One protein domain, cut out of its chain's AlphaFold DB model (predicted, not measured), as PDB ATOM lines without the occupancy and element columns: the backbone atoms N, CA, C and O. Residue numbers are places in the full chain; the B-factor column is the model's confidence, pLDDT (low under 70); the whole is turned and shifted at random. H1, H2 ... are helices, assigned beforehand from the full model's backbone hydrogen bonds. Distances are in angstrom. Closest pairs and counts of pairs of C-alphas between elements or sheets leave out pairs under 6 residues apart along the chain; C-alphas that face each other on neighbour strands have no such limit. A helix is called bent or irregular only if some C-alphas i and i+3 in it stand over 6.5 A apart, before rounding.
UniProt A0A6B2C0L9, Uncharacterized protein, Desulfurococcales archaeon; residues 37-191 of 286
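Overview. This is residues 37 to 191 of the 286 residues of an uncharacterized protein of Desulfurococcales archaeon (UniProt A0A6B2C0L9). Four helices, H1, H2, H3 and H5, make an up-and-down bundle, each running against the one before it in the chain, and four shorter helices, H4, H6, H7 and H8, pack on H3 and H5, away from H1 and H2. The longest helix, H1, runs along one edge, with H2 beside its residues 45 to 56 and H3 beside its residues 57 to 67. The printed part has 155 residues with eight named helices, H1 to H8 in order, and no named strand; the class is all helix. It is compact, with a radius of gyration of the C-alphas of 15.9 A and spans of 49 by 39 by 26 A.

Along the chain. H1, residues 40 to 67, begins at C-alpha 40 at (111.576, 199.601, 133.811) and is 40.9 A long. H2 is residues 79 to 93, 20.9 A. H3 is residues 99 to 118, 29.6 A; it is only just irregular, with C-alphas 100 and 103 6.9 A apart. H4 is residues 126 to 132, H5 residues 135 to 148, 19.9 A, and H6 residues 150 to 158. H7 is residues 171 to 179, and H8, residues 184 to 190, ends at C-alpha 190 at (125.240, 166.144, 145.229).

Arrangement. H1 and H2 form a helical hairpin, at a shallow tilt of 12 degrees; their closest C-alphas, of Asn 45 and Tyr 93, are 4.8 A apart. H1 touches H3 the same way at 32 degrees, a shallow tilt only just short of steep, closest at Gly 64 and Leu 114, C-alphas 5.2 A apart. H2 touches H5 at a shallow tilt of 13 degrees, the same way, closest at the C-alphas of Ser 80 and Glu 140, 5.8 A. H2 and H3 are near each other. H3, with residues 99 to 103 alone, touches H5, closest at the C-alphas of Glu 99 and Phe 148, 4.8 A. H4 touches H3 about perpendicular, at 87 degrees, with the C-alphas of Ala 111 and Ile 129 closest, 5.8 A. H7 touches H4, H5, H6 and H8; with H5 the closest C-alphas are those of Ala 138 and Leu 171, 4.5 A. H7 and H8 form a helical hairpin at 37 degrees, only just steep. H6 touches H5 at a steep tilt of 49 degrees, closest at the C-alphas of Leu 145 and Lys 153, 5.6 A. H8 touches H3 at a shallow tilt of 17 degrees, closest at the C-alphas of Ala 108 and Leu 189, 6.0 A. In H1, H2, H6 and H7 every O i to N i+4 pair is within hydrogen-bond range; in H3 it is 14 of 16, in H4 2 of 3, in H5 8 of 10 and in H8 1 of 3, where 3 of 4 O i to N i+3 pairs are.

Size, cuts and confidence. The C-alphas of Thr 38 and Glu 121, the two farthest apart, are 49.9 A apart. The printed part has no cut. The links H1 to H2 and H6 to H7 are long. Confidence is under 70 in residues 37 to 55, 93 to 98 and 116 to 126; the mean pLDDT of the printed part is 79.6.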
ATOM      1  N   THR A  37     108.455 193.988 135.185       36.50
ATOM      2  CA  THR A  37     108.345 195.420 134.909       36.50
ATOM      3  C   THR A  37     106.927 195.861 134.582       36.50
ATOM      4  O   THR A  37     106.548 196.143 133.452       36.50
ATOM      5  N   THR A  38     106.148 196.063 135.637       39.94
ATOM      6  CA  THR A  38     105.397 197.322 135.675       39.94
ATOM      7  C   THR A  38     106.343 198.527 135.844       39.94
ATOM      8  O   THR A  38     105.937 199.642 135.539       39.94
ATOM      9  N   SER A  39     107.607 198.322 136.263       48.53
ATOM     10  CA  SER A  39     108.660 199.349 136.356       48.53
ATOM     11  C   SER A  39     109.928 198.949 135.582       48.53
ATOM     12  O   SER A  39     110.512 197.905 135.852       48.53
ATOM     13  N   LEU A  40     110.352 199.776 134.620       56.59
ATOM     14  CA  LEU A  40     111.576 199.601 133.811       56.59
ATOM     15  C   LEU A  40     112.824 199.317 134.681       56.59
ATOM     16  O   LEU A  40     113.676 198.507 134.334       56.59
ATOM     17  N   GLU A  41     112.853 199.915 135.870       56.12
ATOM     18  CA  GLU A  41     113.924 199.837 136.865       56.12
ATOM     19  C   GLU A  41     114.251 198.404 137.313       56.12
ATOM     20  O   GLU A  41     115.417 198.061 137.464       56.12
ATOM     21  N   ARG A  42     113.253 197.524 137.480       51.28
ATOM     22  CA  ARG A  42     113.505 196.121 137.868       51.28
ATOM     23  C   ARG A  42     114.174 195.311 136.760       51.28
ATOM     24  O   ARG A  42     114.947 194.406 137.061       51.28
ATOM     25  N   TYR A  43     113.884 195.628 135.499       53.91
ATOM     26  CA  TYR A  43     114.562 195.017 134.357       53.91
ATOM     27  C   TYR A  43     116.011 195.480 134.289       53.91
ATOM     28  O   TYR A  43     116.903 194.646 134.169       53.91
ATOM     29  N   ASP A  44     116.250 196.783 134.435       58.75
ATOM     30  CA  ASP A  44     117.602 197.339 134.423       58.75
ATOM     31  C   ASP A  44     118.445 196.753 135.564       58.75
ATOM     32  O   ASP A  44     119.552 196.273 135.337       58.75
ATOM     33  N   ASN A  45     117.872 196.663 136.762       58.66
ATOM     34  CA  ASN A  45     118.467 196.030 137.937       58.66
ATOM     35  C   ASN A  45     118.811 194.546 137.714       58.66
ATOM     36  O   ASN A  45     119.917 194.104 138.027       58.66
ATOM     37  N   LEU A  46     117.920 193.784 137.077       58.41
ATOM     38  CA  LEU A  46     118.178 192.393 136.701       58.41
ATOM     39  C   LEU A  46     119.295 192.271 135.655       58.41
ATOM     40  O   LEU A  46     120.161 191.405 135.771       58.41
ATOM     41  N   MET A  47     119.321 193.153 134.656       60.00
ATOM     42  CA  MET A  47     120.377 193.191 133.640       60.00
ATOM     43  C   MET A  47     121.738 193.584 134.234       60.00
ATOM     44  O   MET A  47     122.767 193.015 133.853       60.00
ATOM     45  N   LEU A  48     121.755 194.516 135.190       62.00
ATOM     46  CA  LEU A  48     122.944 194.901 135.953       62.00
ATOM     47  C   LEU A  48     123.431 193.753 136.840       62.00
ATOM     48  O   LEU A  48     124.625 193.453 136.839       62.00
ATOM     49  N   PHE A  49     122.519 193.053 137.517       65.75
ATOM     50  CA  PHE A  49     122.826 191.836 138.265       65.75
ATOM     51  C   PHE A  49     123.466 190.770 137.367       65.75
ATOM     52  O   PHE A  49     124.541 190.276 137.694       65.75
ATOM     53  N   VAL A  50     122.862 190.458 136.213       62.69
ATOM     54  CA  VAL A  50     123.411 189.480 135.256       62.69
ATOM     55  C   VAL A  50     124.810 189.888 134.798       62.69
ATOM     56  O   VAL A  50     125.709 189.051 134.763       62.69
ATOM     57  N   SER A  51     125.009 191.170 134.485       62.22
ATOM     58  CA  SER A  51     126.305 191.690 134.032       62.22
ATOM     59  C   SER A  51     127.380 191.564 135.114       62.22
ATOM     60  O   SER A  51     128.504 191.146 134.838       62.22
ATOM     61  N   ALA A  52     127.034 191.885 136.360       65.06
ATOM     62  CA  ALA A  52     127.950 191.807 137.488       65.06
ATOM     63  C   ALA A  52     128.215 190.356 137.936       65.06
ATOM     64  O   ALA A  52     129.345 190.014 138.281       65.06
ATOM     65  N   TYR A  53     127.216 189.476 137.846       68.69
ATOM     66  CA  TYR A  53     127.382 188.032 138.017       68.69
ATOM     67  C   TYR A  53     128.322 187.444 136.953       68.69
ATOM     68  O   TYR A  53     129.172 186.611 137.261       68.69
ATOM     69  N   GLY A  54     128.230 187.920 135.707       66.88
ATOM     70  CA  GLY A  54     129.135 187.547 134.621       66.88
ATOM     71  C   GLY A  54     130.608 187.783 134.947       66.88
ATOM     72  O   GLY A  54     131.434 186.905 134.701       66.88
ATOM     73  N   ALA A  55     130.931 188.922 135.568       69.00
ATOM     74  CA  ALA A  55     132.296 189.233 135.994       69.00
ATOM     75  C   ALA A  55     132.826 188.226 137.031       69.00
ATOM     76  O   ALA A  55     133.973 187.792 136.955       69.00
ATOM     77  N   ILE A  56     131.965 187.796 137.952       74.06
ATOM     78  CA  ILE A  56     132.301 186.806 138.981       74.06
ATOM     79  C   ILE A  56     132.558 185.438 138.340       74.06
ATOM     80  O   ILE A  56     133.524 184.757 138.669       74.06
ATOM     81  N   ILE A  57     131.748 185.047 137.358       74.00
ATOM     82  CA  ILE A  57     131.967 183.814 136.592       74.00
ATOM     83  C   ILE A  57     133.265 183.870 135.781       74.00
ATOM     84  O   ILE A  57     133.969 182.864 135.676       74.00
ATOM     85  N   ASP A  58     133.624 185.032 135.242       73.56
ATOM     86  CA  ASP A  58     134.907 185.233 134.569       73.56
ATOM     87  C   ASP A  58     136.100 184.967 135.501       73.56
ATOM     88  O   ASP A  58     137.099 184.379 135.069       73.56
ATOM     89  N   GLU A  59     135.998 185.333 136.781       80.62
ATOM     90  CA  GLU A  59     136.998 184.996 137.801       80.62
ATOM     91  C   GLU A  59     137.082 183.485 138.038       80.62
ATOM     92  O   GLU A  59     138.186 182.935 138.058       80.62
ATOM     93  N   VAL A  60     135.939 182.790 138.120       80.19
ATOM     94  CA  VAL A  60     135.896 181.319 138.243       80.19
ATOM     95  C   VAL A  60     136.578 180.650 137.050       80.19
ATOM     96  O   VAL A  60     137.390 179.739 137.222       80.19
ATOM     97  N   ILE A  61     136.289 181.114 135.832       77.69
ATOM     98  CA  ILE A  61     136.885 180.591 134.597       77.69
ATOM     99  C   ILE A  61     138.396 180.844 134.575       77.69
ATOM    100  O   ILE A  61     139.164 179.937 134.254       77.69
ATOM    101  N   ASN A  62     138.830 182.061 134.916       81.19
ATOM    102  CA  ASN A  62     140.249 182.410 134.995       81.19
ATOM    103  C   ASN A  62     140.986 181.511 135.994       81.19
ATOM    104  O   ASN A  62     142.072 181.019 135.692       81.19
ATOM    105  N   PHE A  63     140.390 181.268 137.163       84.62
ATOM    106  CA  PHE A  63     140.955 180.362 138.153       84.62
ATOM    107  C   PHE A  63     141.025 178.927 137.628       84.62
ATOM    108  O   PHE A  63     142.066 178.283 137.734       84.62
ATOM    109  N   GLY A  64     139.950 178.438 137.006       79.50
ATOM    110  CA  GLY A  64     139.908 177.102 136.420       79.50
ATOM    111  C   GLY A  64     140.955 176.877 135.319       79.50
ATOM    112  O   GLY A  64     141.501 175.784 135.224       79.50
ATOM    113  N   ASP A  65     141.303 177.901 134.529       77.81
ATOM    114  CA  ASP A  65     142.404 177.839 133.545       77.81
ATOM    115  C   ASP A  65     143.796 177.778 134.204       77.81
ATOM    116  O   ASP A  65     144.722 177.177 133.663       77.81
ATOM    117  N   LEU A  66     143.972 178.379 135.384       83.44
ATOM    118  CA  LEU A  66     145.210 178.240 136.160       83.44
ATOM    119  C   LEU A  66     145.305 176.859 136.816       83.44
ATOM    120  O   LEU A  66     146.376 176.248 136.808       83.44
ATOM    121  N   LEU A  67     144.184 176.373 137.345       81.56
ATOM    122  CA  LEU A  67     144.035 175.048 137.938       81.56
ATOM    123  C   LEU A  67     144.314 173.939 136.910       81.56
ATOM    124  O   LEU A  67     145.112 173.049 137.185       81.56
ATOM    125  N   SER A  68     143.749 174.031 135.700       76.94
ATOM    126  CA  SER A  68     143.971 173.053 134.619       76.94
ATOM    127  C   SER A  68     145.418 172.992 134.122       76.94
ATOM    128  O   SER A  68     145.823 172.016 133.503       76.94
ATOM    129  N   ARG A  69     146.215 174.031 134.395       81.12
ATOM    130  CA  ARG A  69     147.655 174.090 134.090       81.12
ATOM    131  C   ARG A  69     148.533 173.713 135.286       81.12
ATOM    132  O   ARG A  69     149.736 173.971 135.243       81.12
ATOM    133  N   GLY A  70     147.942 173.212 136.373       80.88
ATOM    134  CA  GLY A  70     148.646 172.854 137.605       80.88
ATOM    135  C   GLY A  70     149.269 174.041 138.350       80.88
ATOM    136  O   GLY A  70     150.162 173.847 139.169       80.88
ATOM    137  N   ARG A  71     148.848 175.284 138.067       85.88
ATOM    138  CA  ARG A  71     149.400 176.497 138.711       85.88
ATOM    139  C   ARG A  71     148.706 176.864 140.023       85.88
ATOM    140  O   ARG A  71     149.186 177.744 140.734       85.88
ATOM    141  N   LYS A  72     147.557 176.250 140.295       86.56
ATOM    142  CA  LYS A  72     146.715 176.434 141.481       86.56
ATOM    143  C   LYS A  72     146.105 175.090 141.863       86.56
ATOM    144  O   LYS A  72     145.907 174.260 140.980       86.56
ATOM    145  N   ALA A  73     145.793 174.892 143.139       84.44
ATOM    146  CA  ALA A  73     144.961 173.792 143.622       84.44
ATOM    147  C   ALA A  73     143.507 174.257 143.811       84.44
ATOM    148  O   ALA A  73     143.251 175.451 143.929       84.44
ATOM    149  N   VAL A  74     142.540 173.332 143.871       83.12
ATOM    150  CA  VAL A  74     141.121 173.685 144.111       83.12
ATOM    151  C   VAL A  74     140.954 174.447 145.431       83.12
ATOM    152  O   VAL A  74     140.236 175.440 145.466       83.12
ATOM    153  N   GLY A  75     141.669 174.036 146.482       84.38
ATOM    154  CA  GLY A  75     141.641 174.703 147.787       84.38
ATOM    155  C   GLY A  75     142.173 176.143 147.781       84.38
ATOM    156  O   GLY A  75     141.857 176.897 148.691       84.38
ATOM    157  N   ASP A  76     142.914 176.562 146.747       87.25
ATOM    158  CA  ASP A  76     143.370 177.954 146.603       87.25
ATOM    159  C   ASP A  76     142.270 178.884 146.060       87.25
ATOM    160  O   ASP A  76     142.527 180.069 145.813       87.25
ATOM    161  N   PHE A  77     141.074 178.357 145.775       87.00
ATOM    162  CA  PHE A  77     139.993 179.135 145.191       87.00
ATOM    163  C   PHE A  77     139.504 180.201 146.183       87.00
ATOM    164  O   PHE A  77     139.108 179.862 147.302       87.00
ATOM    165  N   PRO A  78     139.478 181.487 145.789       86.75
ATOM    166  CA  PRO A  78     139.125 182.582 146.684       86.75
ATOM    167  C   PRO A  78     137.601 182.691 146.868       86.75
ATOM    168  O   PRO A  78     136.972 183.645 146.403       86.75
ATOM    169  N   LEU A  79     136.992 181.703 147.535       87.75
ATOM    170  CA  LEU A  79     135.539 181.633 147.696       87.75
ATOM    171  C   LEU A  79     134.989 182.875 148.416       87.75
ATOM    172  O   LEU A  79     134.007 183.438 147.942       87.75
ATOM    173  N   SER A  80     135.640 183.379 149.469       85.94
ATOM    174  CA  SER A  80     135.250 184.629 150.145       85.94
ATOM    175  C   SER A  80     135.123 185.823 149.221       85.94
ATOM    176  O   SER A  80     134.181 186.600 149.381       85.94
ATOM    177  N   ILE A  81     136.060 185.999 148.287       87.50
ATOM    178  CA  ILE A  81     136.032 187.129 147.352       87.50
ATOM    179  C   ILE A  81     134.797 187.000 146.463       87.50
ATOM    180  O   ILE A  81     134.011 187.939 146.366       87.50
ATOM    181  N   VAL A  82     134.561 185.808 145.913       86.50
ATOM    182  CA  VAL A  82     133.389 185.518 145.080       86.50
ATOM    183  C   VAL A  82     132.083 185.736 145.850       86.50
ATOM    184  O   VAL A  82     131.202 186.457 145.382       86.50
ATOM    185  N   LEU A  83     131.963 185.182 147.059       87.81
ATOM    186  CA  LEU A  83     130.783 185.333 147.915       87.81
ATOM    187  C   LEU A  83     130.544 186.800 148.304       87.81
ATOM    188  O   LEU A  83     129.408 187.276 148.279       87.81
ATOM    189  N   SER A  84     131.602 187.549 148.614       86.00
ATOM    190  CA  SER A  84     131.511 188.975 148.954       86.00
ATOM    191  C   SER A  84     131.101 189.827 147.753       86.00
ATOM    192  O   SER A  84     130.257 190.714 147.894       86.00
ATOM    193  N   SER A  85     131.635 189.526 146.567       85.88
ATOM    194  CA  SER A  85     131.252 190.174 145.310       85.88
ATOM    195  C   SER A  85     129.779 189.927 144.992       85.88
ATOM    196  O   SER A  85     129.049 190.886 144.747       85.88
ATOM    197  N   ILE A  86     129.301 188.680 145.101       82.75
ATOM    198  CA  ILE A  86     127.873 188.357 144.936       82.75
ATOM    199  C   ILE A  86     127.031 189.135 145.940       82.75
ATOM    200  O   ILE A  86     126.028 189.738 145.563       82.75
ATOM    201  N   LYS A  87     127.452 189.168 147.206       83.56
ATOM    202  CA  LYS A  87     126.729 189.880 148.256       83.56
ATOM    203  C   LYS A  87     126.568 191.366 147.934       83.56
ATOM    204  O   LYS A  87     125.467 191.899 148.041       83.56
ATOM    205  N   SER A  88     127.650 192.011 147.508       83.19
ATOM    206  CA  SER A  88     127.664 193.422 147.110       83.19
ATOM    207  C   SER A  88     126.741 193.690 145.916       83.19
ATOM    208  O   SER A  88     125.886 194.577 145.964       83.19
ATOM    209  N   VAL A  89     126.853 192.867 144.870       76.81
ATOM    210  CA  VAL A  89     126.038 192.973 143.653       76.81
ATOM    211  C   VAL A  89     124.553 192.795 143.964       76.81
ATOM    212  O   VAL A  89     123.732 193.583 143.500       76.81
ATOM    213  N   MET A  90     124.208 191.804 144.787       74.25
ATOM    214  CA  MET A  90     122.828 191.509 145.168       74.25
ATOM    215  C   MET A  90     122.175 192.647 145.946       74.25
ATOM    216  O   MET A  90     121.066 193.057 145.606       74.25
ATOM    217  N   TYR A  91     122.867 193.196 146.947       76.62
ATOM    218  CA  TYR A  91     122.341 194.330 147.711       76.62
ATOM    219  C   TYR A  91     122.204 195.604 146.879       76.62
ATOM    220  O   TYR A  91     121.342 196.424 147.179       76.62
ATOM    221  N   THR A  92     123.031 195.763 145.847       72.94
ATOM    222  CA  THR A  92     123.027 196.967 145.008       72.94
ATOM    223  C   THR A  92     121.970 196.898 143.908       72.94
ATOM    224  O   THR A  92     121.272 197.879 143.676       72.94
ATOM    225  N   TYR A  93     121.841 195.751 143.232       66.31
ATOM    226  CA  TYR A  93     121.092 195.650 141.973       66.31
ATOM    227  C   TYR A  93     119.954 194.632 141.987       66.31
ATOM    228  O   TYR A  93     119.222 194.549 141.014       66.31
ATOM    229  N   ALA A  94     119.786 193.821 143.028       61.19
ATOM    230  CA  ALA A  94     118.855 192.690 142.978       61.19
ATOM    231  C   ALA A  94     118.083 192.472 144.286       61.19
ATOM    232  O   ALA A  94     117.672 191.352 144.600       61.19
ATOM    233  N   SER A  95     117.840 193.550 145.039       56.69
ATOM    234  CA  SER A  95     117.029 193.495 146.258       56.69
ATOM    235  C   SER A  95     115.633 192.930 145.951       56.69
ATOM    236  O   SER A  95     114.873 193.538 145.191       56.69
ATOM    237  N   GLY A  96     115.288 191.781 146.541       52.16
ATOM    238  CA  GLY A  96     113.984 191.130 146.365       52.16
ATOM    239  C   GLY A  96     113.916 190.000 145.328       52.16
ATOM    240  O   GLY A  96     112.815 189.514 145.065       52.16
ATOM    241  N   LEU A  97     115.042 189.558 144.748       58.84
ATOM    242  CA  LEU A  97     115.110 188.235 144.103       58.84
ATOM    243  C   LEU A  97     115.005 187.113 145.154       58.84
ATOM    244  O   LEU A  97     115.191 187.355 146.343       58.84
ATOM    245  N   GLU A  98     114.716 185.875 144.730       63.28
ATOM    246  CA  GLU A  98     114.703 184.724 145.645       63.28
ATOM    247  C   GLU A  98     116.126 184.404 146.133       63.28
ATOM    248  O   GLU A  98     116.876 183.642 145.522       63.28
ATOM    249  N   GLU A  99     116.493 185.004 147.263       71.25
ATOM    250  CA  GLU A  99     117.831 184.926 147.850       71.25
ATOM    251  C   GLU A  99     118.241 183.490 148.210       71.25
ATOM    252  O   GLU A  99     119.406 183.120 148.054       71.25
ATOM    253  N   ARG A 100     117.270 182.652 148.595       79.19
ATOM    254  CA  ARG A 100     117.476 181.271 149.062       79.19
ATOM    255  C   ARG A 100     118.210 180.385 148.053       79.19
ATOM    256  O   ARG A 100     118.971 179.511 148.452       79.19
ATOM    257  N   LEU A 101     117.994 180.598 146.755       75.38
ATOM    258  CA  LEU A 101     118.597 179.774 145.704       75.38
ATOM    259  C   LEU A 101     119.989 180.248 145.285       75.38
ATOM    260  O   LEU A 101     120.692 179.522 144.580       75.38
ATOM    261  N   ILE A 102     120.419 181.432 145.728       79.69
ATOM    262  CA  ILE A 102     121.717 182.000 145.355       79.69
ATOM    263  C   ILE A 102     122.876 181.114 145.826       79.69
ATOM    264  O   ILE A 102     123.716 180.787 144.984       79.69
ATOM    265  N   PRO A 103     122.947 180.675 147.102       86.62
ATOM    266  CA  PRO A 103     124.038 179.814 147.548       86.62
ATOM    267  C   PRO A 103     124.173 178.514 146.733       86.62
ATOM    268  O   PRO A 103     125.266 178.277 146.208       86.62
ATOM    269  N   PRO A 104     123.122 177.684 146.545       85.50
ATOM    270  CA  PRO A 104     123.273 176.452 145.778       85.50
ATOM    271  C   PRO A 104     123.520 176.698 144.278       85.50
ATOM    272  O   PRO A 104     124.351 176.008 143.691       85.50
ATOM    273  N   LEU A 105     122.897 177.698 143.640       79.56
ATOM    274  CA  LEU A 105     123.174 178.009 142.226       79.56
ATOM    275  C   LEU A 105     124.627 178.442 141.995       79.56
ATOM    276  O   LEU A 105     125.261 178.025 141.019       79.56
ATOM    277  N   LEU A 106     125.173 179.249 142.904       81.19
ATOM    278  CA  LEU A 106     126.559 179.691 142.835       81.19
ATOM    279  C   LEU A 106     127.524 178.517 143.025       81.19
ATOM    280  O   LEU A 106     128.435 178.343 142.217       81.19
ATOM    281  N   LEU A 107     127.298 177.681 144.045       85.56
ATOM    282  CA  LEU A 107     128.114 176.488 144.281       85.56
ATOM    283  C   LEU A 107     128.080 175.524 143.093       85.56
ATOM    284  O   LEU A 107     129.138 175.061 142.666       85.56
ATOM    285  N   ALA A 108     126.899 175.273 142.518       80.62
ATOM    286  CA  ALA A 108     126.757 174.456 141.315       80.62
ATOM    287  C   ALA A 108     127.557 175.035 140.140       80.62
ATOM    288  O   ALA A 108     128.299 174.306 139.488       80.62
ATOM    289  N   SER A 109     127.459 176.351 139.913       77.31
ATOM    290  CA  SER A 109     128.195 177.043 138.844       77.31
ATOM    291  C   SER A 109     129.707 176.897 139.014       77.31
ATOM    292  O   SER A 109     130.408 176.532 138.071       77.31
ATOM    293  N   ILE A 110     130.214 177.158 140.223       81.12
ATOM    294  CA  ILE A 110     131.644 177.063 140.534       81.12
ATOM    295  C   ILE A 110     132.129 175.628 140.336       81.12
ATOM    296  O   ILE A 110     133.094 175.398 139.604       81.12
ATOM    297  N   ALA A 111     131.445 174.654 140.940       80.31
ATOM    298  CA  ALA A 111     131.839 173.257 140.851       80.31
ATOM    299  C   ALA A 111     131.795 172.726 139.419       80.31
ATOM    300  O   ALA A 111     132.707 172.005 139.026       80.31
ATOM    301  N   ASP A 112     130.801 173.110 138.617       76.31
ATOM    302  CA  ASP A 112     130.719 172.722 137.208       76.31
ATOM    303  C   ASP A 112     131.872 173.262 136.374       76.31
ATOM    304  O   ASP A 112     132.497 172.508 135.621       76.31
ATOM    305  N   ILE A 113     132.153 174.562 136.496       74.00
ATOM    306  CA  ILE A 113     133.208 175.225 135.725       74.00
ATOM    307  C   ILE A 113     134.568 174.630 136.094       74.00
ATOM    308  O   ILE A 113     135.339 174.260 135.204       74.00
ATOM    309  N   LEU A 114     134.850 174.501 137.393       77.81
ATOM    310  CA  LEU A 114     136.108 173.939 137.876       77.81
ATOM    311  C   LEU A 114     136.235 172.458 137.503       77.81
ATOM    312  O   LEU A 114     137.261 172.069 136.950       77.81
ATOM    313  N   HIS A 115     135.192 171.648 137.719       75.88
ATOM    314  CA  HIS A 115     135.187 170.236 137.330       75.88
ATOM    315  C   HIS A 115     135.491 170.078 135.842       75.88
ATOM    316  O   HIS A 115     136.361 169.289 135.489       75.88
ATOM    317  N   TYR A 116     134.825 170.839 134.968       69.38
ATOM    318  CA  TYR A 116     135.065 170.733 133.534       69.38
ATOM    319  C   TYR A 116     136.509 171.070 133.154       69.38
ATOM    320  O   TYR A 116     137.136 170.320 132.409       69.38
ATOM    321  N   LEU A 117     137.042 172.188 133.654       66.75
ATOM    322  CA  LEU A 117     138.386 172.640 133.287       66.75
ATOM    323  C   LEU A 117     139.475 171.684 133.802       66.75
ATOM    324  O   LEU A 117     140.518 171.558 133.165       66.75
ATOM    325  N   VAL A 118     139.207 170.958 134.891       64.19
ATOM    326  CA  VAL A 118     140.082 169.910 135.450       64.19
ATOM    327  C   VAL A 118     139.916 168.555 134.745       64.19
ATOM    328  O   VAL A 118     140.845 167.746 134.719       64.19
ATOM    329  N   LYS A 119     138.754 168.277 134.140       56.56
ATOM    330  CA  LYS A 119     138.420 166.961 133.563       56.56
ATOM    331  C   LYS A 119     139.241 166.560 132.335       56.56
ATOM    332  O   LYS A 119     139.087 165.434 131.869       56.56
ATOM    333  N   ASN A 120     140.132 167.418 131.843       48.28
ATOM    334  CA  ASN A 120     141.138 166.978 130.882       48.28
ATOM    335  C   ASN A 120     142.170 166.010 131.493       48.28
ATOM    336  O   ASN A 120     142.866 165.365 130.717       48.28
ATOM    337  N   GLU A 121     142.246 165.842 132.827       36.62
ATOM    338  CA  GLU A 121     143.285 164.982 133.426       36.62
ATOM    339  C   GLU A 121     142.837 163.997 134.530       36.62
ATOM    340  O   GLU A 121     143.497 162.975 134.686       36.62
ATOM    341  N   LEU A 122     141.743 164.218 135.283       37.81
ATOM    342  CA  LEU A 122     141.553 163.480 136.558       37.81
ATOM    343  C   LEU A 122     140.247 162.701 136.782       37.81
ATOM    344  O   LEU A 122     140.098 162.101 137.840       37.81
ATOM    345  N   GLY A 123     139.300 162.657 135.840       37.12
ATOM    346  CA  GLY A 123     138.142 161.742 135.925       37.12
ATOM    347  C   GLY A 123     137.240 161.829 137.180       37.12
ATOM    348  O   GLY A 123     136.341 161.007 137.315       37.12
ATOM    349  N   GLY A 124     137.439 162.794 138.084       48.09
ATOM    350  CA  GLY A 124     136.746 162.869 139.378       48.09
ATOM    351  C   GLY A 124     135.418 163.620 139.316       48.09
ATOM    352  O   GLY A 124     135.298 164.596 138.589       48.09
ATOM    353  N   GLU A 125     134.418 163.169 140.070       62.97
ATOM    354  CA  GLU A 125     133.055 163.718 140.141       62.97
ATOM    355  C   GLU A 125     133.012 165.172 140.663       62.97
ATOM    356  O   GLU A 125     133.918 165.604 141.367       62.97
ATOM    357  N   GLN A 126     131.949 165.942 140.375       69.88
ATOM    358  CA  GLN A 126     131.746 167.313 140.908       69.88
ATOM    359  C   GLN A 126     131.897 167.389 142.442       69.88
ATOM    360  O   GLN A 126     132.323 168.412 142.973       69.88
ATOM    361  N   LEU A 127     131.602 166.290 143.142       76.62
ATOM    362  CA  LEU A 127     131.788 166.136 144.585       76.62
ATOM    363  C   LEU A 127     133.239 166.352 145.032       76.62
ATOM    364  O   LEU A 127     133.459 166.908 146.107       76.62
ATOM    365  N   TYR A 128     134.214 165.993 144.189       78.12
ATOM    366  CA  TYR A 128     135.632 166.229 144.453       78.12
ATOM    367  C   TYR A 128     135.946 167.719 144.603       78.12
ATOM    368  O   TYR A 128     136.795 168.097 145.408       78.12
ATOM    369  N   ILE A 129     135.255 168.585 143.853       83.62
ATOM    370  CA  ILE A 129     135.447 170.032 143.974       83.62
ATOM    371  C   ILE A 129     135.000 170.497 145.362       83.62
ATOM    372  O   ILE A 129     135.768 171.166 146.045       83.62
ATOM    373  N   TYR A 130     133.820 170.067 145.821       86.38
ATOM    374  CA  TYR A 130     133.313 170.409 147.154       86.38
ATOM    375  C   TYR A 130     134.202 169.889 148.287       86.38
ATOM    376  O   TYR A 130     134.427 170.615 149.252       86.38
ATOM    377  N   SER A 131     134.732 168.669 148.173       85.19
ATOM    378  CA  SER A 131     135.629 168.096 149.187       85.19
ATOM    379  C   SER A 131     137.028 168.712 149.190       85.19
ATOM    380  O   SER A 131     137.749 168.561 150.167       85.19
ATOM    381  N   SER A 132     137.433 169.361 148.094       86.88
ATOM    382  CA  SER A 132     138.763 169.969 147.959       86.88
ATOM    383  C   SER A 132     138.813 171.429 148.413       86.88
ATOM    384  O   SER A 132     139.900 172.006 148.469       86.88
ATOM    385  N   PHE A 133     137.664 172.042 148.707       87.50
ATOM    386  CA  PHE A 133     137.621 173.342 149.370       87.50
ATOM    387  C   PHE A 133     138.147 173.234 150.799       87.50
ATOM    388  O   PHE A 133     137.950 172.229 151.478       87.50
ATOM    389  N   THR A 134     138.806 174.293 151.260       91.00
ATOM    390  CA  THR A 134     139.344 174.344 152.621       91.00
ATOM    391  C   THR A 134     138.227 174.539 153.647       91.00
ATOM    392  O   THR A 134     137.137 175.017 153.320       91.00
ATOM    393  N   ASN A 135     138.505 174.244 154.916       91.56
ATOM    394  CA  ASN A 135     137.546 174.520 155.986       91.56
ATOM    395  C   ASN A 135     137.254 176.024 156.140       91.56
ATOM    396  O   ASN A 135     136.159 176.410 156.541       91.56
ATOM    397  N   GLU A 136     138.202 176.889 155.769       91.00
ATOM    398  CA  GLU A 136     137.965 178.332 155.722       91.00
ATOM    399  C   GLU A 136     136.888 178.675 154.683       91.00
ATOM    400  O   GLU A 136     135.974 179.444 154.968       91.00
ATOM    401  N   ASN A 137     136.898 178.017 153.519       91.00
ATOM    402  CA  ASN A 137     135.826 178.174 152.535       91.00
ATOM    403  C   ASN A 137     134.472 177.666 153.061       91.00
ATOM    404  O   ASN A 137     133.434 178.250 152.747       91.00
ATOM    405  N   ALA A 138     134.462 176.609 153.880       92.31
ATOM    406  CA  ALA A 138     133.244 176.128 154.535       92.31
ATOM    407  C   ALA A 138     132.690 177.159 155.537       92.31
ATOM    408  O   ALA A 138     131.487 177.439 155.533       92.31
ATOM    409  N   ARG A 139     133.565 177.788 156.333       93.88
ATOM    410  CA  ARG A 139     133.224 178.888 157.248       93.88
ATOM    411  C   ARG A 139     132.671 180.103 156.502       93.88
ATOM    412  O   ARG A 139     131.628 180.635 156.874       93.88
ATOM    413  N   GLU A 140     133.329 180.519 155.424       92.56
ATOM    414  CA  GLU A 140     132.885 181.629 154.571       92.56
ATOM    415  C   GLU A 140     131.505 181.359 153.957       92.56
ATOM    416  O   GLU A 140     130.637 182.236 153.951       92.56
ATOM    417  N   PHE A 141     131.278 180.134 153.477       94.06
ATOM    418  CA  PHE A 141     129.981 179.708 152.964       94.06
ATOM    419  C   PHE A 141     128.903 179.740 154.053       94.06
ATOM    420  O   PHE A 141     127.828 180.298 153.837       94.06
ATOM    421  N   PHE A 142     129.194 179.211 155.242       95.12
ATOM    422  CA  PHE A 142     128.281 179.254 156.385       95.12
ATOM    423  C   PHE A 142     127.884 180.690 156.761       95.12
ATOM    424  O   PHE A 142     126.704 180.969 156.995       95.12
ATOM    425  N   GLU A 143     128.831 181.630 156.734       93.19
ATOM    426  CA  GLU A 143     128.535 183.048 156.956       93.19
ATOM    427  C   GLU A 143     127.722 183.678 155.835       93.19
ATOM    428  O   GLU A 143     126.815 184.481 156.087       93.19
ATOM    429  N   PHE A 144     127.979 183.279 154.597       92.31
ATOM    430  CA  PHE A 144     127.212 183.732 153.449       92.31
ATOM    431  C   PHE A 144     125.732 183.329 153.535       92.31
ATOM    432  O   PHE A 144     124.858 184.140 153.208       92.31
ATOM    433  N   LEU A 145     125.419 182.147 154.081       93.38
ATOM    434  CA  LEU A 145     124.035 181.706 154.305       93.38
ATOM    435  C   LEU A 145     123.244 182.666 155.207       93.38
ATOM    436  O   LEU A 145     122.042 182.827 155.027       93.38
ATOM    437  N   LYS A 146     123.890 183.386 156.134       90.50
ATOM    438  CA  LYS A 146     123.209 184.397 156.968       90.50
ATOM    439  C   LYS A 146     122.537 185.491 156.133       90.50
ATOM    440  O   LYS A 146     121.503 186.029 156.539       90.50
ATOM    441  N   ALA A 147     123.155 185.845 155.008       85.31
ATOM    442  CA  ALA A 147     122.667 186.884 154.117       85.31
ATOM    443  C   ALA A 147     121.602 186.359 153.147       85.31
ATOM    444  O   ALA A 147     120.642 187.081 152.920       85.31
ATOM    445  N   PHE A 148     121.748 185.130 152.638       83.56
ATOM    446  CA  PHE A 148     120.957 184.650 151.496       83.56
ATOM    447  C   PHE A 148     120.056 183.436 151.772       83.56
ATOM    448  O   PHE A 148     119.042 183.271 151.110       83.56
ATOM    449  N   ASP A 149     120.361 182.601 152.767       90.12
ATOM    450  CA  ASP A 149     119.574 181.406 153.103       90.12
ATOM    451  C   ASP A 149     119.624 181.142 154.617       90.12
ATOM    452  O   ASP A 149     120.302 180.246 155.132       90.12
ATOM    453  N   ARG A 150     118.905 181.990 155.365       91.00
ATOM    454  CA  ARG A 150     118.866 181.927 156.837       91.00
ATOM    455  C   ARG A 150     118.352 180.585 157.343       91.00
ATOM    456  O   ARG A 150     118.787 180.133 158.399       91.00
ATOM    457  N   GLU A 151     117.442 179.958 156.605       92.88
ATOM    458  CA  GLU A 151     116.899 178.651 156.951       92.88
ATOM    459  C   GLU A 151     117.975 177.565 156.874       92.88
ATOM    460  O   GLU A 151     118.123 176.801 157.829       92.88
ATOM    461  N   ALA A 152     118.796 177.547 155.817       94.69
ATOM    462  CA  ALA A 152     119.953 176.654 155.746       94.69
ATOM    463  C   ALA A 152     120.907 176.874 156.926       94.69
ATOM    464  O   ALA A 152     121.314 175.912 157.578       94.69
ATOM    465  N   LYS A 153     121.206 178.133 157.280       94.75
ATOM    466  CA  LYS A 153     122.045 178.429 158.455       94.75
ATOM    467  C   LYS A 153     121.418 177.906 159.754       94.75
ATOM    468  O   LYS A 153     122.124 177.361 160.601       94.75
ATOM    469  N   ILE A 154     120.103 178.034 159.938       95.50
ATOM    470  CA  ILE A 154     119.394 177.490 161.110       95.50
ATOM    471  C   ILE A 154     119.485 175.961 161.149       95.50
ATOM    472  O   ILE A 154     119.741 175.395 162.211       95.50
ATOM    473  N   ILE A 155     119.301 175.293 160.009       95.94
ATOM    474  CA  ILE A 155     119.429 173.836 159.890       95.94
ATOM    475  C   ILE A 155     120.834 173.384 160.297       95.94
ATOM    476  O   ILE A 155     120.967 172.502 161.144       95.94
ATOM    477  N   LEU A 156     121.876 174.020 159.759       96.56
ATOM    478  CA  LEU A 156     123.264 173.690 160.087       96.56
ATOM    479  C   LEU A 156     123.560 173.879 161.582       96.56
ATOM    480  O   LEU A 156     124.122 172.978 162.204       96.56
ATOM    481  N   ASN A 157     123.074 174.969 162.185       96.12
ATOM    482  CA  ASN A 157     123.168 175.179 163.633       96.12
ATOM    483  C   ASN A 157     122.500 174.052 164.434       96.12
ATOM    484  O   ASN A 157     123.080 173.561 165.401       96.12
ATOM    485  N   ARG A 158     121.312 173.584 164.024       95.62
ATOM    486  CA  ARG A 158     120.627 172.446 164.675       95.62
ATOM    487  C   ARG A 158     121.385 171.126 164.525       95.62
ATOM    488  O   ARG A 158     121.248 170.257 165.380       95.62
ATOM    489  N   LYS A 159     122.176 170.977 163.461       94.19
ATOM    490  CA  LYS A 159     123.063 169.827 163.229       94.19
ATOM    491  C   LYS A 159     124.402 169.933 163.968       94.19
ATOM    492  O   LYS A 159     125.191 169.000 163.898       94.19
ATOM    493  N   GLY A 160     124.639 171.025 164.695       93.69
ATOM    494  CA  GLY A 160     125.833 171.226 165.513       93.69
ATOM    495  C   GLY A 160     126.909 172.102 164.873       93.69
ATOM    496  O   GLY A 160     127.899 172.377 165.546       93.69
ATOM    497  N   TYR A 161     126.719 172.588 163.643       95.31
ATOM    498  CA  TYR A 161     127.650 173.507 162.978       95.31
ATOM    499  C   TYR A 161     127.320 174.957 163.335       95.31
ATOM    500  O   TYR A 161     126.258 175.460 162.976       95.31
ATOM    501  N   ASN A 162     128.225 175.636 164.026       93.56
ATOM    502  CA  ASN A 162     128.073 177.015 164.470       93.56
ATOM    503  C   ASN A 162     129.374 177.811 164.267       93.56
ATOM    504  O   ASN A 162     130.406 177.256 163.899       93.56
ATOM    505  N   GLU A 163     129.335 179.113 164.554       89.69
ATOM    506  CA  GLU A 163     130.464 180.046 164.373       89.69
ATOM    507  C   GLU A 163     131.792 179.563 164.982       89.69
ATOM    508  O   GLU A 163     132.861 179.914 164.490       89.69
ATOM    509  N   SER A 164     131.736 178.778 166.066       88.38
ATOM    510  CA  SER A 164     132.927 178.334 166.797       88.38
ATOM    511  C   SER A 164     133.555 177.043 166.269       88.38
ATOM    512  O   SER A 164     134.728 176.812 166.540       88.38
ATOM    513  N   ASN A 165     132.809 176.217 165.527       90.94
ATOM    514  CA  ASN A 165     133.260 174.883 165.104       90.94
ATOM    515  C   ASN A 165     133.028 174.573 163.617       90.94
ATOM    516  O   ASN A 165     133.431 173.519 163.138       90.94
ATOM    517  N   VAL A 166     132.396 175.470 162.854       92.00
ATOM    518  CA  VAL A 166     132.186 175.261 161.412       92.00
ATOM    519  C   VAL A 166     133.508 175.164 160.642       92.00
ATOM    520  O   VAL A 166     133.576 174.500 159.616       92.00
ATOM    521  N   SER A 167     134.573 175.755 161.185       88.62
ATOM    522  CA  SER A 167     135.955 175.664 160.703       88.62
ATOM    523  C   SER A 167     136.560 174.255 160.800       88.62
ATOM    524  O   SER A 167     137.660 174.036 160.298       88.62
ATOM    525  N   ASP A 168     135.884 173.309 161.453       91.25
ATOM    526  CA  ASP A 168     136.296 171.903 161.514       91.25
ATOM    527  C   ASP A 168     135.587 171.049 160.451       91.25
ATOM    528  O   ASP A 168     135.952 169.894 160.247       91.25
ATOM    529  N   ALA A 169     134.591 171.614 159.762       91.88
ATOM    530  CA  ALA A 169     133.811 170.940 158.735       91.88
ATOM    531  C   ALA A 169     134.283 171.321 157.327       91.88
ATOM    532  O   ALA A 169     134.628 172.468 157.037       91.88
ATOM    533  N   SER A 170     134.222 170.359 156.416       92.31
ATOM    534  CA  SER A 170     134.363 170.588 154.981       92.31
ATOM    535  C   SER A 170     133.076 171.157 154.377       92.31
ATOM    536  O   SER A 170     131.964 170.944 154.870       92.31
ATOM    537  N   LEU A 171     133.200 171.833 153.232       93.25
ATOM    538  CA  LEU A 171     132.038 172.342 152.500       93.25
ATOM    539  C   LEU A 171     131.087 171.206 152.080       93.25
ATOM    540  O   LEU A 171     129.867 171.366 152.128       93.25
ATOM    541  N   LEU A 172     131.635 170.045 151.711       92.94
ATOM    542  CA  LEU A 172     130.843 168.869 151.354       92.94
ATOM    543  C   LEU A 172     130.011 168.350 152.539       92.94
ATOM    544  O   LEU A 172     128.860 167.964 152.340       92.94
ATOM    545  N   GLU A 173     130.542 168.369 153.765       94.75
ATOM    546  CA  GLU A 173     129.781 167.993 154.965       94.75
ATOM    547  C   GLU A 173     128.594 168.927 155.208       94.75
ATOM    548  O   GLU A 173     127.489 168.447 155.465       94.75
ATOM    549  N   LEU A 174     128.779 170.241 155.039       96.12
ATOM    550  CA  LEU A 174     127.682 171.206 155.162       96.12
ATOM    551  C   LEU A 174     126.596 170.969 154.101       96.12
ATOM    552  O   LEU A 174     125.406 170.973 154.422       96.12
ATOM    553  N   ILE A 175     126.983 170.710 152.846       94.88
ATOM    554  CA  ILE A 175     126.033 170.391 151.765       94.88
ATOM    555  C   ILE A 175     125.273 169.095 152.078       94.88
ATOM    556  O   ILE A 175     124.050 169.059 151.939       94.88
ATOM    557  N   ASN A 176     125.966 168.047 152.532       94.50
ATOM    558  CA  ASN A 176     125.343 166.779 152.923       94.50
ATOM    559  C   ASN A 176     124.348 166.959 154.076       94.50
ATOM    560  O   ASN A 176     123.248 166.408 154.028       94.50
ATOM    561  N   ALA A 177     124.697 167.760 155.087       95.94
ATOM    562  CA  ALA A 177     123.818 168.050 156.215       95.94
ATOM    563  C   ALA A 177     122.532 168.775 155.783       95.94
ATOM    564  O   ALA A 177     121.457 168.472 156.302       95.94
ATOM    565  N   LEU A 178     122.627 169.693 154.816       96.06
ATOM    566  CA  LEU A 178     121.470 170.385 154.240       96.06
ATOM    567  C   LEU A 178     120.617 169.456 153.372       96.06
ATOM    568  O   LEU A 178     119.395 169.437 153.513       96.06
ATOM    569  N   ALA A 179     121.244 168.650 152.513       92.94
ATOM    570  CA  ALA A 179     120.544 167.680 151.673       92.94
ATOM    571  C   ALA A 179     119.790 166.625 152.507       92.94
ATOM    572  O   ALA A 179     118.677 166.243 152.154       92.94
ATOM    573  N   ALA A 180     120.342 166.206 153.652       93.62
ATOM    574  CA  ALA A 180     119.703 165.252 154.560       93.62
ATOM    575  C   ALA A 180     118.352 165.738 155.129       93.62
ATOM    576  O   ALA A 180     117.525 164.917 155.523       93.62
ATOM    577  N   GLU A 181     118.089 167.049 155.123       93.88
ATOM    578  CA  GLU A 181     116.800 167.645 155.509       93.88
ATOM    579  C   GLU A 181     115.790 167.712 154.349       93.88
ATOM    580  O   GLU A 181     114.835 168.487 154.386       93.88
ATOM    581  N   LYS A 182     115.983 166.900 153.300       87.56
ATOM    582  CA  LYS A 182     115.127 166.851 152.101       87.56
ATOM    583  C   LYS A 182     115.043 168.182 151.350       87.56
ATOM    584  O   LYS A 182     114.052 168.488 150.679       87.56
ATOM    585  N   ARG A 183     116.089 169.003 151.465       89.44
ATOM    586  CA  ARG A 183     116.226 170.246 150.708       89.44
ATOM    587  C   ARG A 183     116.707 169.936 149.293       89.44
ATOM    588  O   ARG A 183     117.906 169.798 149.053       89.44
ATOM    589  N   ARG A 184     115.754 169.830 148.357       86.94
ATOM    590  CA  ARG A 184     116.004 169.455 146.950       86.94
ATOM    591  C   ARG A 184     117.077 170.309 146.273       86.94
ATOM    592  O   ARG A 184     117.870 169.785 145.499       86.94
ATOM    593  N   ASP A 185     117.146 171.600 146.586       85.38
ATOM    594  CA  ASP A 185     118.167 172.511 146.066       85.38
ATOM    595  C   ASP A 185     119.598 172.092 146.446       85.38
ATOM    596  O   ASP A 185     120.485 172.091 145.594       85.38
ATOM    597  N   TYR A 186     119.823 171.625 147.676       91.31
ATOM    598  CA  TYR A 186     121.118 171.068 148.086       91.31
ATOM    599  C   TYR A 186     121.311 169.614 147.631       91.31
ATOM    600  O   TYR A 186     122.421 169.238 147.254       91.31
ATOM    601  N   GLU A 187     120.250 168.803 147.560       89.75
ATOM    602  CA  GLU A 187     120.326 167.451 146.980       89.75
ATOM    603  C   GLU A 187     120.799 167.476 145.519       89.75
ATOM    604  O   GLU A 187     121.583 166.621 145.095       89.75
ATOM    605  N   TYR A 188     120.359 168.462 144.728       85.94
ATOM    606  CA  TYR A 188     120.804 168.613 143.344       85.94
ATOM    607  C   TYR A 188     122.296 168.934 143.226       85.94
ATOM    608  O   TYR A 188     122.896 168.575 142.209       85.94
ATOM    609  N   LEU A 189     122.927 169.541 144.240       85.75
ATOM    610  CA  LEU A 189     124.380 169.751 144.251       85.75
ATOM    611  C   LEU A 189     125.137 168.429 144.283       85.75
ATOM    612  O   LEU A 189     126.136 168.303 143.574       85.75
ATOM    613  N   LEU A 190     124.619 167.453 145.031       85.50
ATOM    614  CA  LEU A 190     125.240 166.144 145.229       85.50
ATOM    615  C   LEU A 190     125.034 165.188 144.049       85.50
ATOM    616  O   LEU A 190     125.821 164.267 143.843       85.50
ATOM    617  N   LYS A 191     123.992 165.404 143.243       78.62
ATOM    618  CA  LYS A 191     123.722 164.593 142.049       78.62
ATOM    619  C   LYS A 191     124.715 164.933 140.936       78.62
ATOM    620  O   LYS A 191     124.813 166.085 140.506       78.62
TER     621      LYS A 191